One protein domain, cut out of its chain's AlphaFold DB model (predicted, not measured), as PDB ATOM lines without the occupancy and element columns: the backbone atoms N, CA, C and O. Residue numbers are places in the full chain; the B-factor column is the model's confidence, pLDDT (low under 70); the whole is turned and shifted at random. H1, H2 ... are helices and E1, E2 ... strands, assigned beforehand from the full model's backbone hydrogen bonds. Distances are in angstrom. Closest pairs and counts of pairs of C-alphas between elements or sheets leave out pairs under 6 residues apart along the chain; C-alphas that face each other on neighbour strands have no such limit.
ATOM      1  N   ARG A 241      84.148  94.103  80.790       93.56
ATOM      2  CA  ARG A 241      84.984  94.260  81.977       93.56
ATOM      3  C   ARG A 241      85.061  95.721  82.403       93.56
ATOM      4  O   ARG A 241      84.792  96.021  83.566       93.56
ATOM      5  N   THR A 242      85.375  96.635  81.487       95.00
ATOM      6  CA  THR A 242      85.461  98.072  81.793       95.00
ATOM      7  C   THR A 242      84.121  98.623  82.277       95.00
ATOM      8  O   THR A 242      84.085  99.383  83.249       95.00
ATOM      9  N   ALA A 243      83.010  98.234  81.642       96.69
ATOM     10  CA  ALA A 243      81.674  98.644  82.074       96.69
ATOM     11  C   ALA A 243      81.397  98.192  83.517       96.69
ATOM     12  O   ALA A 243      81.004  99.001  84.364       96.69
ATOM     13  N   ARG A 244      81.678  96.917  83.815       95.88
ATOM     14  CA  ARG A 244      81.529  96.335  85.149       95.88
ATOM     15  C   ARG A 244      82.400  97.054  86.177       95.88
ATOM     16  O   ARG A 244      81.884  97.487  87.202       95.88
ATOM     17  N   GLU A 245      83.693  97.236  85.906       95.69
ATOM     18  CA  GLU A 245      84.634  97.907  86.815       95.69
ATOM     19  C   GLU A 245      84.182  99.343  87.149       95.69
ATOM     20  O   GLU A 245      84.258  99.770  88.307       95.69
ATOM     21  N   LYS A 246      83.629 100.076  86.172       97.44
ATOM     22  CA  LYS A 246      83.066 101.419  86.390       97.44
ATOM     23  C   LYS A 246      81.865 101.414  87.327       97.44
ATOM     24  O   LYS A 246      81.834 102.191  88.286       97.44
ATOM     25  N   VAL A 247      80.892 100.540  87.074       96.69
ATOM     26  CA  VAL A 247      79.684 100.450  87.905       96.69
ATOM     27  C   VAL A 247      80.030  99.941  89.304       96.69
ATOM     28  O   VAL A 247      79.527 100.489  90.283       96.69
ATOM     29  N   VAL A 248      80.957  98.986  89.434       94.88
ATOM     30  CA  VAL A 248      81.487  98.530  90.730       94.88
ATOM     31  C   VAL A 248      82.095  99.692  91.514       94.88
ATOM     32  O   VAL A 248      81.769  99.867  92.687       94.88
ATOM     33  N   ALA A 249      82.926 100.530  90.889       96.06
ATOM     34  CA  ALA A 249      83.506 101.693  91.560       96.06
ATOM     35  C   ALA A 249      82.428 102.683  92.048       96.06
ATOM     36  O   ALA A 249      82.519 103.206  93.164       96.06
ATOM     37  N   ALA A 250      81.378 102.911  91.252       95.31
ATOM     38  CA  ALA A 250      80.238 103.739  91.650       95.31
ATOM     39  C   ALA A 250      79.443 103.113  92.814       95.31
ATOM     40  O   ALA A 250      79.084 103.814  93.765       95.31
ATOM     41  N   LEU A 251      79.227 101.794  92.782       91.81
ATOM     42  CA  LEU A 251      78.574 101.045  93.854       91.81
ATOM     43  C   LEU A 251      79.379 101.085  95.152       91.81
ATOM     44  O   LEU A 251      78.787 101.342  96.192       91.81
ATOM     45  N   ILE A 252      80.703 100.907  95.113       91.25
ATOM     46  CA  ILE A 252      81.573 100.997  96.301       91.25
ATOM     47  C   ILE A 252      81.499 102.396  96.923       91.25
ATOM     48  O   ILE A 252      81.493 102.536  98.143       91.25
ATOM     49  N   LYS A 253      81.387 103.450  96.108       90.94
ATOM     50  CA  LYS A 253      81.223 104.814  96.623       90.94
ATOM     51  C   LYS A 253      79.898 105.002  97.375       90.94
ATOM     52  O   LYS A 253      79.873 105.739  98.360       90.94
ATOM     53  N   LYS A 254      78.810 104.362  96.923       86.62
ATOM     54  CA  LYS A 254      77.487 104.410  97.579       86.62
ATOM     55  C   LYS A 254      77.402 103.465  98.783       86.62
ATOM     56  O   LYS A 254      76.891 103.843  99.834       86.62
ATOM     57  N   PHE A 255      77.917 102.252  98.625       85.06
ATOM     58  CA  PHE A 255      77.935 101.170  99.600       85.06
ATOM     59  C   PHE A 255      79.394 100.771  99.848       85.06
ATOM     60  O   PHE A 255      79.899  99.876  99.166       85.06
ATOM     61  N   PRO A 256      80.095 101.435 100.784       85.81
ATOM     62  CA  PRO A 256      81.505 101.168 101.039       85.81
ATOM     63  C   PRO A 256      81.770  99.703 101.381       85.81
ATOM     64  O   PRO A 256      81.231  99.178 102.357       85.81
ATOM     65  N   MET A 257      82.623  99.080 100.572       82.75
ATOM     66  CA  MET A 257      83.152  97.736 100.778       82.75
ATOM     67  C   MET A 257      84.219  97.791 101.878       82.75
ATOM     68  O   MET A 257      85.182  98.550 101.758       82.75
ATOM     69  N   LYS A 258      84.037  97.034 102.963       81.38
ATOM     70  CA  LYS A 258      84.990  96.950 104.081       81.38
ATOM     71  C   LYS A 258      85.966  95.802 103.880       81.38
ATOM     72  O   LYS A 258      87.162  95.982 104.069       81.38
ATOM     73  N   GLU A 259      85.447  94.655 103.458       82.06
ATOM     74  CA  GLU A 259      86.206  93.441 103.178       82.06
ATOM     75  C   GLU A 259      86.051  93.045 101.708       82.06
ATOM     76  O   GLU A 259      85.012  93.272 101.090       82.06
ATOM     77  N   LYS A 260      87.063  92.377 101.141       78.00
ATOM     78  CA  LYS A 260      87.044  91.915  99.736       78.00
ATOM     79  C   LYS A 260      85.839  91.017  99.406       78.00
ATOM     80  O   LYS A 260      85.435  90.926  98.253       78.00
ATOM     81  N   TRP A 261      85.306  90.327 100.411       78.62
ATOM     82  CA  TRP A 261      84.223  89.353 100.275       78.62
ATOM     83  C   TRP A 261      82.851  89.924 100.638       78.62
ATOM     84  O   TRP A 261      81.883  89.163 100.703       78.62
ATOM     85  N   ASP A 262      82.761  91.232 100.892       81.06
ATOM     86  CA  ASP A 262      81.479  91.869 101.151       81.06
ATOM     87  C   ASP A 262      80.571  91.741  99.928       81.06
ATOM     88  O   ASP A 262      80.975  91.902  98.772       81.06
ATOM     89  N   LYS A 263      79.306  91.451 100.209       81.44
ATOM     90  CA  LYS A 263      78.259  91.290  99.210       81.44
ATOM     91  C   LYS A 263      77.166  92.319  99.430       81.44
ATOM     92  O   LYS A 263      76.957  92.807 100.540       81.44
ATOM     93  N   LEU A 264      76.440  92.596  98.359       80.50
ATOM     94  CA  LEU A 264      75.219  93.379  98.392       80.50
ATOM     95  C   LEU A 264      74.028  92.426  98.425       80.50
ATOM     96  O   LEU A 264      73.966  91.454  97.669       80.50
ATOM     97  N   LEU A 265      73.066  92.716  99.292       76.25
ATOM     98  CA  LEU A 265      71.766  92.053  99.254       76.25
ATOM     99  C   LEU A 265      70.924  92.694  98.162       76.25
ATOM    100  O   LEU A 265      70.652  93.878  98.260       76.25
ATOM    101  N   TYR A 266      70.544  91.932  97.143       78.06
ATOM    102  CA  TYR A 266      69.664  92.326  96.047       78.06
ATOM    103  C   TYR A 266      68.252  91.820  96.316       78.06
ATOM    104  O   TYR A 266      68.088  90.642  96.626       78.06
ATOM    105  N   VAL A 267      67.228  92.654  96.140       73.06
ATOM    106  CA  VAL A 267      65.830  92.196  96.136       73.06
ATOM    107  C   VAL A 267      65.253  92.372  94.739       73.06
ATOM    108  O   VAL A 267      65.133  93.492  94.240       73.06
ATOM    109  N   LYS A 268      64.884  91.255  94.113       72.31
ATOM    110  CA  LYS A 268      64.184  91.238  92.832       72.31
ATOM    111  C   LYS A 268      62.684  91.328  93.096       72.31
ATOM    112  O   LYS A 268      62.104  90.402  93.665       72.31
ATOM    113  N   LYS A 269      62.070  92.436  92.673       68.56
ATOM    114  CA  LYS A 269      60.615  92.612  92.726       68.56
ATOM    115  C   LYS A 269      59.935  91.693  91.712       68.56
ATOM    116  O   LYS A 269      60.438  91.499  90.603       68.56
ATOM    117  N   ARG A 270      58.776  91.164  92.088       68.94
ATOM    118  CA  ARG A 270      57.917  90.312  91.267       68.94
ATOM    119  C   ARG A 270      57.674  90.928  89.889       68.94
ATOM    120  O   ARG A 270      57.135  92.027  89.773       68.94
ATOM    121  N   THR A 271      57.974  90.164  88.843       58.75
ATOM    122  CA  THR A 271      57.430  90.404  87.502       58.75
ATOM    123  C   THR A 271      56.409  89.306  87.207       58.75
ATOM    124  O   THR A 271      56.607  88.154  87.583       58.75
ATOM    125  N   GLY A 272      55.253  89.663  86.642       52.69
ATOM    126  CA  GLY A 272      54.019  88.854  86.669       52.69
ATOM    127  C   GLY A 272      54.033  87.475  85.983       52.69
ATOM    128  O   GLY A 272      52.965  86.886  85.871       52.69
ATOM    129  N   ASN A 273      55.188  86.962  85.546       53.66
ATOM    130  CA  ASN A 273      55.345  85.719  84.778       53.66
ATOM    131  C   ASN A 273      56.321  84.692  85.407       53.66
ATOM    132  O   ASN A 273      56.710  83.740  84.733       53.66
ATOM    133  N   GLU A 274      56.744  84.855  86.665       56.41
ATOM    134  CA  GLU A 274      57.723  83.953  87.308       56.41
ATOM    135  C   GLU A 274      57.067  82.798  88.100       56.41
ATOM    136  O   GLU A 274      55.999  82.951  88.690       56.41
ATOM    137  N   PHE A 275      57.719  81.623  88.098       52.19
ATOM    138  CA  PHE A 275      57.219  80.345  88.650       52.19
ATOM    139  C   PHE A 275      56.948  80.396  90.167       52.19
ATOM    140  O   PHE A 275      56.067  79.703  90.674       52.19
ATOM    141  N   TYR A 276      57.684  81.250  90.883       52.41
ATOM    142  CA  TYR A 276      57.493  81.551  92.298       52.41
ATOM    143  C   TYR A 276      56.915  82.965  92.393       52.41
ATOM    144  O   TYR A 276      57.537  83.939  91.983       52.41
ATOM    145  N   ASN A 277      55.674  83.074  92.857       56.72
ATOM    146  CA  ASN A 277      54.859  84.284  92.752       56.72
ATOM    147  C   ASN A 277      55.198  85.310  93.860       56.72
ATOM    148  O   ASN A 277      54.303  85.789  94.557       56.72
ATOM    149  N   CYS A 278      56.484  85.600  94.073       60.72
ATOM    150  CA  CYS A 278      56.995  86.315  95.244       60.72
ATOM    151  C   CYS A 278      58.275  87.121  94.966       60.72
ATOM    152  O   CYS A 278      59.068  86.767  94.093       60.72
ATOM    153  N   ASP A 279      58.499  88.175  95.754       66.56
ATOM    154  CA  ASP A 279      59.773  88.898  95.777       66.56
ATOM    155  C   ASP A 279      60.874  87.988  96.339       66.56
ATOM    156  O   ASP A 279      60.657  87.291  97.332       66.56
ATOM    157  N   CYS A 280      62.050  87.997  95.708       70.00
ATOM    158  CA  CYS A 280      63.175  87.128  96.074       70.00
ATOM    159  C   CYS A 280      64.405  87.962  96.452       70.00
ATOM    160  O   CYS A 280      64.716  88.946  95.774       70.00
ATOM    161  N   CYS A 281      65.134  87.550  97.493       72.19
ATOM    162  CA  CYS A 281      66.385  88.188  97.903       72.19
ATOM    163  C   CYS A 281      67.605  87.323  97.540       72.19
ATOM    164  O   CYS A 281      67.555  86.100  97.587       72.19
ATOM    165  N   TYR A 282      68.709  87.953  97.154       75.62
ATOM    166  CA  TYR A 282      69.936  87.270  96.759       75.62
ATOM    167  C   TYR A 282      71.153  88.009  97.303       75.62
ATOM    168  O   TYR A 282      71.260  89.227  97.152       75.62
ATOM    169  N   GLU A 283      72.115  87.282  97.863       79.25
ATOM    170  CA  GLU A 283      73.463  87.813  98.044       79.25
ATOM    171  C   GLU A 283      74.192  87.843  96.697       79.25
ATOM    172  O   GLU A 283      74.344  86.813  96.040       79.25
ATOM    173  N   LYS A 284      74.688  89.012  96.301       84.31
ATOM    174  CA  LYS A 284      75.451  89.201  95.065       84.31
ATOM    175  C   LYS A 284      76.774  89.886  95.353       84.31
ATOM    176  O   LYS A 284      76.844  90.793  96.184       84.31
ATOM    177  N   SER A 285      77.829  89.466  94.661       88.75
ATOM    178  CA  SER A 285      79.058  90.256  94.648       88.75
ATOM    179  C   SER A 285      78.797  91.619  93.990       88.75
ATOM    180  O   SER A 285      77.806  91.804  93.278       88.75
ATOM    181  N   TYR A 286      79.688  92.587  94.200       91.19
ATOM    182  CA  TYR A 286      79.600  93.874  93.500       91.19
ATOM    183  C   TYR A 286      79.647  93.697  91.975       91.19
ATOM    184  O   TYR A 286      78.936  94.400  91.262       91.19
ATOM    185  N   SER A 287      80.432  92.731  91.489       91.94
ATOM    186  CA  SER A 287      80.514  92.372  90.071       91.94
ATOM    187  C   SER A 287      79.184  91.850  89.533       91.94
ATOM    188  O   SER A 287      78.680  92.380  88.548       91.94
ATOM    189  N   ASP A 288      78.561  90.889  90.226       90.25
ATOM    190  CA  ASP A 288      77.247  90.364  89.825       90.25
ATOM    191  C   ASP A 288      76.180  91.459  89.843       90.25
ATOM    192  O   ASP A 288      75.234  91.434  89.057       90.25
ATOM    193  N   MET A 289      76.302  92.411  90.772       89.69
ATOM    194  CA  MET A 289      75.391  93.543  90.844       89.69
ATOM    195  C   MET A 289      75.565  94.497  89.670       89.69
ATOM    196  O   MET A 289      74.578  94.942  89.090       89.69
ATOM    197  N   ALA A 290      76.811  94.812  89.322       93.81
ATOM    198  CA  ALA A 290      77.107  95.626  88.159       93.81
ATOM    199  C   ALA A 290      76.533  94.984  86.890       93.81
ATOM    200  O   ALA A 290      75.866  95.678  86.131       93.81
ATOM    201  N   ASP A 291      76.671  93.668  86.717       92.69
ATOM    202  CA  ASP A 291      76.111  92.953  85.564       92.69
ATOM    203  C   ASP A 291      74.571  93.029  85.520       92.69
ATOM    204  O   ASP A 291      73.990  93.230  84.451       92.69
ATOM    205  N   VAL A 292      73.900  92.946  86.677       89.94
ATOM    206  CA  VAL A 292      72.439  93.142  86.784       89.94
ATOM    207  C   VAL A 292      72.030  94.560  86.382       89.94
ATOM    208  O   VAL A 292      71.057  94.720  85.649       89.94
ATOM    209  N   LEU A 293      72.748  95.583  86.855       92.19
ATOM    210  CA  LEU A 293      72.422  96.984  86.570       92.19
ATOM    211  C   LEU A 293      72.717  97.370  85.118       92.19
ATOM    212  O   LEU A 293      71.945  98.106  84.512       92.19
ATOM    213  N   ILE A 294      73.820  96.870  84.562       94.88
ATOM    214  CA  ILE A 294      74.201  97.095  83.165       94.88
ATOM    215  C   ILE A 294      73.221  96.386  82.228       94.88
ATOM    216  O   ILE A 294      72.894  96.912  81.167       94.88
ATOM    217  N   ASN A 295      72.741  95.197  82.610       92.19
ATOM    218  CA  ASN A 295      71.753  94.420  81.859       92.19
ATOM    219  C   ASN A 295      72.123  94.259  80.369       92.19
ATOM    220  O   ASN A 295      71.296  94.441  79.476       92.19
ATOM    221  N   ARG A 296      73.402  93.952  80.105       90.00
ATOM    222  CA  ARG A 296      73.999  93.822  78.761       90.00
ATOM    223  C   ARG A 296      73.930  95.081  77.879       90.00
ATOM    224  O   ARG A 296      74.214  94.991  76.688       90.00
ATOM    225  N   ASN A 297      73.589  96.246  78.430       93.75
ATOM    226  CA  ASN A 297      73.709  97.520  77.729       93.75
ATOM    227  C   ASN A 297      75.061  98.175  78.040       93.75
ATOM    228  O   ASN A 297      75.220  98.873  79.040       93.75
ATOM    229  N   TYR A 298      76.026  97.976  77.147       95.44
ATOM    230  CA  TYR A 298      77.384  98.489  77.317       95.44
ATOM    231  C   TYR A 298      77.641  99.833  76.615       95.44
ATOM    232  O   TYR A 298      78.796 100.249  76.505       95.44
ATOM    233  N   HIS A 299      76.605 100.540  76.144       97.19
ATOM    234  CA  HIS A 299      76.791 101.872  75.564       97.19
ATOM    235  C   HIS A 299      77.396 102.818  76.606       97.19
ATOM    236  O   HIS A 299      76.868 102.981  77.708       97.19
ATOM    237  N   ARG A 300      78.479 103.514  76.241       97.00
ATOM    238  CA  ARG A 300      79.217 104.415  77.143       97.00
ATOM    239  C   ARG A 300      78.310 105.451  77.788       97.00
ATOM    240  O   ARG A 300      78.358 105.630  78.996       97.00
ATOM    241  N   LYS A 301      77.437 106.074  76.990       96.88
ATOM    242  CA  LYS A 301      76.458 107.069  77.458       96.88
ATOM    243  C   LYS A 301      75.560 106.522  78.577       96.88
ATOM    244  O   LYS A 301      75.282 107.247  79.527       96.88
ATOM    245  N   ASP A 302      75.151 105.258  78.481       96.88
ATOM    246  CA  ASP A 302      74.192 104.638  79.393       96.88
ATOM    247  C   ASP A 302      74.904 104.135  80.652       96.88
ATOM    248  O   ASP A 302      74.449 104.394  81.763       96.88
ATOM    249  N   VAL A 303      76.083 103.525  80.499       97.69
ATOM    250  CA  VAL A 303      76.941 103.126  81.626       97.69
ATOM    251  C   VAL A 303      77.409 104.348  82.423       97.69
ATOM    252  O   VAL A 303      77.357 104.346  83.655       97.69
ATOM    253  N   ASP A 304      77.829 105.422  81.753       97.62
ATOM    254  CA  ASP A 304      78.246 106.663  82.411       97.62
ATOM    255  C   ASP A 304      77.056 107.351  83.100       97.62
ATOM    256  O   ASP A 304      77.204 107.877  84.209       97.62
ATOM    257  N   HIS A 305      75.863 107.319  82.488       97.19
ATOM    258  CA  HIS A 305      74.627 107.785  83.117       97.19
ATOM    259  C   HIS A 305      74.322 106.991  84.390       97.19
ATOM    260  O   HIS A 305      74.151 107.592  85.453       97.19
ATOM    261  N   LEU A 306      74.334 105.659  84.304       96.00
ATOM    262  CA  LEU A 306      74.139 104.754  85.435       96.00
ATOM    263  C   LEU A 306      75.131 105.057  86.565       96.00
ATOM    264  O   LEU A 306      74.730 105.200  87.716       96.00
ATOM    265  N   CYS A 307      76.416 105.237  86.251       96.62
ATOM    266  CA  CYS A 307      77.433 105.576  87.250       96.62
ATOM    267  C   CYS A 307      77.170 106.940  87.905       96.62
ATOM    268  O   CYS A 307      77.292 107.087  89.124       96.62
ATOM    269  N   LYS A 308      76.802 107.953  87.112       96.19
ATOM    270  CA  LYS A 308      76.537 109.313  87.597       96.19
ATOM    271  C   LYS A 308      75.288 109.385  88.475       96.19
ATOM    272  O   LYS A 308      75.277 110.129  89.456       96.19
ATOM    273  N   PHE A 309      74.257 108.622  88.131       93.69
ATOM    274  CA  PHE A 309      72.964 108.620  88.812       93.69
ATOM    275  C   PHE A 309      72.735 107.361  89.647       93.69
ATOM    276  O   PHE A 309      71.599 107.083  90.024       93.69
ATOM    277  N   ILE A 310      73.812 106.666  90.035       89.94
ATOM    278  CA  ILE A 310      73.747 105.386  90.750       89.94
ATOM    279  C   ILE A 310      72.840 105.456  91.976       89.94
ATOM    280  O   ILE A 310      72.126 104.508  92.260       89.94
ATOM    281  N   ASN A 311      72.791 106.591  92.680       84.81
ATOM    282  CA  ASN A 311      71.907 106.771  93.829       84.81
ATOM    283  C   ASN A 311      70.427 106.578  93.484       84.81
ATOM    284  O   ASN A 311      69.757 105.878  94.238       84.81
ATOM    285  N   LYS A 312      69.982 107.173  92.371       85.00
ATOM    286  CA  LYS A 312      68.605 107.150  91.866       85.00
ATOM    287  C   LYS A 312      68.288 105.822  91.181       85.00
ATOM    288  O   LYS A 312      67.281 105.203  91.491       85.00
ATOM    289  N   GLU A 313      69.188 105.340  90.323       82.12
ATOM    290  CA  GLU A 313      69.020 104.059  89.609       82.12
ATOM    291  C   GLU A 313      68.951 102.856  90.561       82.12
ATOM    292  O   GLU A 313      68.513 101.769  90.200       82.12
ATOM    293  N   THR A 314      69.370 103.058  91.808       76.81
ATOM    294  CA  THR A 314      69.329 102.054  92.867       76.81
ATOM    295  C   THR A 314      68.446 102.472  94.044       76.81
ATOM    296  O   THR A 314      68.617 101.966  95.146       76.81
ATOM    297  N   GLU A 315      67.537 103.433  93.853       71.19
ATOM    298  CA  GLU A 315      66.596 103.896  94.884       71.19
ATOM    299  C   GLU A 315      65.465 102.883  95.103       71.19
ATOM    300  O   GLU A 315      65.118 102.562  96.237       71.19
ATOM    301  N   ASP A 316      64.965 102.300  94.011       59.25
ATOM    302  CA  ASP A 316      63.945 101.247  94.033       59.25
ATOM    303  C   ASP A 316      64.519  99.832  94.173       59.25
ATOM    304  O   ASP A 316      63.756  98.861  94.280       59.25
ATOM    305  N   ILE A 317      65.852  99.717  94.166       63.97
ATOM    306  CA  ILE A 317      66.578  98.468  94.359       63.97
ATOM    307  C   ILE A 317      67.106  98.442  95.785       63.97
ATOM    308  O   ILE A 317      67.856  99.311  96.224       63.97
ATOM    309  N   VAL A 318      66.713  97.419  96.528       61.00
ATOM    310  CA  VAL A 318      67.149  97.266  97.909       61.00
ATOM    311  C   VAL A 318      68.583  96.775  97.906       61.00
ATOM    312  O   VAL A 318      68.831  95.688  97.391       61.00
ATOM    313  N   PHE A 319      69.487  97.550  98.504       62.88
ATOM    314  CA  PHE A 319      70.862  97.152  98.787       62.88
ATOM    315  C   PHE A 319      71.189  97.366 100.255       62.88
ATOM    316  O   PHE A 319      70.933  98.431 100.818       62.88
ATOM    317  N   ALA A 320      71.802  96.364 100.873       59.31
ATOM    318  CA  ALA A 320      72.343  96.477 102.216       59.31
ATOM    319  C   ALA A 320      73.777  95.951 102.246       59.31
ATOM    320  O   ALA A 320      74.068  94.890 101.701       59.31
ATOM    321  N   SER A 321      74.655  96.707 102.907       54.75
ATOM    322  CA  SER A 321      76.091  96.436 103.029       54.75
ATOM    323  C   SER A 321      76.452  95.521 104.207       54.75
ATOM    324  O   SER A 321      77.624  95.398 104.547       54.75
ATOM    325  N   ASN A 322      75.471  94.918 104.895       55.38
ATOM    326  CA  ASN A 322      75.738  94.136 106.104       55.38
ATOM    327  C   ASN A 322      74.762  92.963 106.306       55.38
ATOM    328  O   ASN A 322      73.560  93.173 106.481       55.38
ATOM    329  N   ARG A 323      75.319  91.749 106.419       51.56
ATOM    330  CA  ARG A 323      74.640  90.505 106.845       51.56
ATOM    331  C   ARG A 323      73.941  90.616 108.211       51.56
ATOM    332  O   ARG A 323      72.988  89.890 108.480       51.56
ATOM    333  N   GLY A 324      74.396  91.526 109.076       52.69
ATOM    334  CA  GLY A 324      73.864  91.756 110.423       52.69
ATOM    335  C   GLY A 324      72.552  92.548 110.494       52.69
ATOM    336  O   GLY A 324      71.904  92.538 111.536       52.69
ATOM    337  N   ASN A 325      72.106  93.187 109.407       57.38
ATOM    338  CA  ASN A 325      70.885  94.009 109.395       57.38
ATOM    339  C   ASN A 325      69.622  93.225 108.996       57.38
ATOM    340  O   ASN A 325      68.695  93.793 108.413       57.38
ATOM    341  N   LYS A 326      69.552  91.932 109.359       56.62
ATOM    342  CA  LYS A 326      68.382  91.068 109.103       56.62
ATOM    343  C   LYS A 326      67.072  91.719 109.567       56.62
ATOM    344  O   LYS A 326      66.045  91.662 108.902       56.62
ATOM    345  N   TYR A 327      67.125  92.395 110.713       59.72
ATOM    346  CA  TYR A 327      65.966  93.058 111.299       59.72
ATOM    347  C   TYR A 327      65.507  94.281 110.492       59.72
ATOM    348  O   TYR A 327      64.323  94.412 110.201       59.72
ATOM    349  N   THR A 328      66.435  95.146 110.073       61.47
ATOM    350  CA  THR A 328      66.113  96.353 109.299       61.47
ATOM    351  C   THR A 328      65.541  96.002 107.930       61.47
ATOM    352  O   THR A 328      64.549  96.586 107.521       61.47
ATOM    353  N   ILE A 329      66.106  95.011 107.240       62.97
ATOM    354  CA  ILE A 329      65.603  94.608 105.920       62.97
ATOM    355  C   ILE A 329      64.233  93.931 106.051       62.97
ATOM    356  O   ILE A 329      63.344  94.242 105.267       62.97
ATOM    357  N   ARG A 330      64.018  93.077 107.064       63.12
ATOM    358  CA  ARG A 330      62.701  92.476 107.337       63.12
ATOM    359  C   ARG A 330      61.632  93.520 107.678       63.12
ATOM    360  O   ARG A 330      60.476  93.340 107.320       63.12
ATOM    361  N   GLN A 331      62.005  94.601 108.365       67.00
ATOM    362  CA  GLN A 331      61.094  95.719 108.629       67.00
ATOM    363  C   GLN A 331      60.760  96.508 107.363       67.00
ATOM    364  O   GLN A 331      59.609  96.890 107.177       67.00
ATOM    365  N   THR A 332      61.747  96.749 106.501       64.94
ATOM    366  CA  THR A 332      61.539  97.518 105.270       64.94
ATOM    367  C   THR A 332      60.834  96.692 104.181       64.94
ATOM    368  O   THR A 332      60.124  97.268 103.363       64.94
ATOM    369  N   TYR A 333      60.977  95.359 104.188       66.75
ATOM    370  CA  TYR A 333      60.435  94.451 103.164       66.75
ATOM    371  C   TYR A 333      59.838  93.171 103.789       66.75
ATOM    372  O   TYR A 333      60.470  92.112 103.762       66.75
ATOM    373  N   PRO A 334      58.628  93.250 104.373       66.19
ATOM    374  CA  PRO A 334      58.029  92.147 105.131       66.19
ATOM    375  C   PRO A 334      57.525  90.975 104.269       66.19
ATOM    376  O   PRO A 334      57.359  89.879 104.801       66.19
ATOM    377  N   ASP A 335      57.319  91.189 102.965       69.06
ATOM    378  CA  ASP A 335      56.652  90.239 102.059       69.06
ATOM    379  C   ASP A 335      57.621  89.409 101.179       69.06
ATOM    380  O   ASP A 335      57.184  88.705 100.266       69.06
ATOM    381  N   ILE A 336      58.938  89.474 101.430       66.19
ATOM    382  CA  ILE A 336      59.948  88.688 100.694       66.19
ATOM    383  C   ILE A 336      59.826  87.203 101.057       66.19
ATOM    384  O   ILE A 336      59.892  86.826 102.229       66.19
ATOM    385  N   TYR A 337      59.711  86.349 100.041       59.94
ATOM    386  CA  TYR A 337      59.715  84.899 100.211       59.94
ATOM    387  C   TYR A 337      61.151  84.387 100.373       59.94
ATOM    388  O   TYR A 337      62.074  84.874  99.724       59.94
ATOM    389  N   ASP A 338      61.324  83.387 101.237       58.50
ATOM    390  CA  ASP A 338      62.595  82.689 101.481       58.50
ATOM    391  C   ASP A 338      63.720  83.503 102.154       58.50
ATOM    392  O   ASP A 338      64.904  83.182 102.057       58.50
ATOM    393  N   TYR A 339      63.344  84.540 102.910       59.66
ATOM    394  CA  TYR A 339      64.265  85.433 103.623       59.66
ATOM    395  C   TYR A 339      65.338  84.709 104.461       59.66
ATOM    396  O   TYR A 339      66.487  85.151 104.526       59.66
ATOM    397  N   ASP A 340      64.966  83.595 105.096       58.47
ATOM    398  CA  ASP A 340      65.853  82.832 105.976       58.47
ATOM    399  C   ASP A 340      66.933  82.045 105.207       58.47
ATOM    400  O   ASP A 340      68.019  81.849 105.753       58.47
ATOM    401  N   ASN A 341      66.695  81.682 103.939       56.38
ATOM    402  CA  ASN A 341      67.686  81.028 103.072       56.38
ATOM    403  C   ASN A 341      68.542  82.027 102.277       56.38
ATOM    404  O   ASN A 341      69.669  81.707 101.907       56.38
ATOM    405  N   CYS A 342      68.065  83.258 102.062       51.59
ATOM    406  CA  CYS A 342      68.821  84.321 101.386       51.59
ATOM    407  C   CYS A 342      70.059  84.808 102.165       51.59
ATOM    408  O   CYS A 342      70.847  85.586 101.634       51.59
TER     409      CYS A 342
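Overview. This is residues 241 to 342 of the 344 residues of an uncharacterized protein of Lachnospira eligens (UniProt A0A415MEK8). A small cluster of helices, with H2 and H3 packed on H1 and the short H4 at the end of H1, makes one end of the domain; a two-stranded hairpin, E1 and E2, lies in the middle, and H5 lies beyond it at the other end, touching no helix. The printed part has 102 residues with five named helices and two named strands, in the order H1, E1, E2, H2, H3, H4, H5; the sheet is E1 - E2, antiparallel, and the class is mostly helix. The whole is compact, with a radius of gyration of the C-alphas of 14.1 A and spans of 36 by 35 by 21 A.

Arrangement. Start at H1, residues 241 to 254, the hub, which touches three helices. H2, residues 286 to 294, touches it, closest at the C-alphas of Arg 244 and Ala 290, 5.4 A apart; at 73 degrees their lines are only just about perpendicular. H3, residues 300 to 308, touches H1 at a shallow tilt of 16 degrees, the same way, closest at the C-alphas of Ala 250 and Cys 307, 5.5 A. H4, residues 310 to 313, touches H1 at its residues 250 to 254 alone, closest at the C-alphas of Ala 250 and Ile 310, 6.8 A. Now look at E1, residues 264 to 268, and E2, residues 280 to 284, an antiparallel hairpin at 151 degrees: N 266 and O 282 are 2.8 A apart and N 264 and O 284 are 2.9 A apart, within hydrogen-bond range. The closest C-alphas of E1 and H2 are those of Leu 264 and Tyr 286, 6.6 A apart. H5, residues 326 to 332, is apart from E1 and E2. In H1, H2, H3 and H5 every O i to N i+4 pair is within hydrogen-bond range; H4 is too short for such a pair.

Along the chain. Find C-alpha 241 at (84.984, 94.260, 81.977); from there H1 runs 20.1 A to C-alpha 254. E1 starts at C-alpha 264, (75.219, 93.379, 98.392), and E1 and E2 each measure 12.5 A. H2 spans 12.1 A, H3 11.9 A and H4 5.0 A. H5 runs 10.2 A and ends at C-alpha 332, (61.539, 97.518, 105.270).

Size, cuts and confidence. The C-alphas farthest apart, those of Lys 301 and Asp 340, are 38.9 A apart. The printed part has no cut. The links E1 to E2 and H4 to H5 are long, with 11 and 12 residues. The mean pLDDT of the printed part is 77.7; residues 269 to 279 and 316 to 342 are under 70.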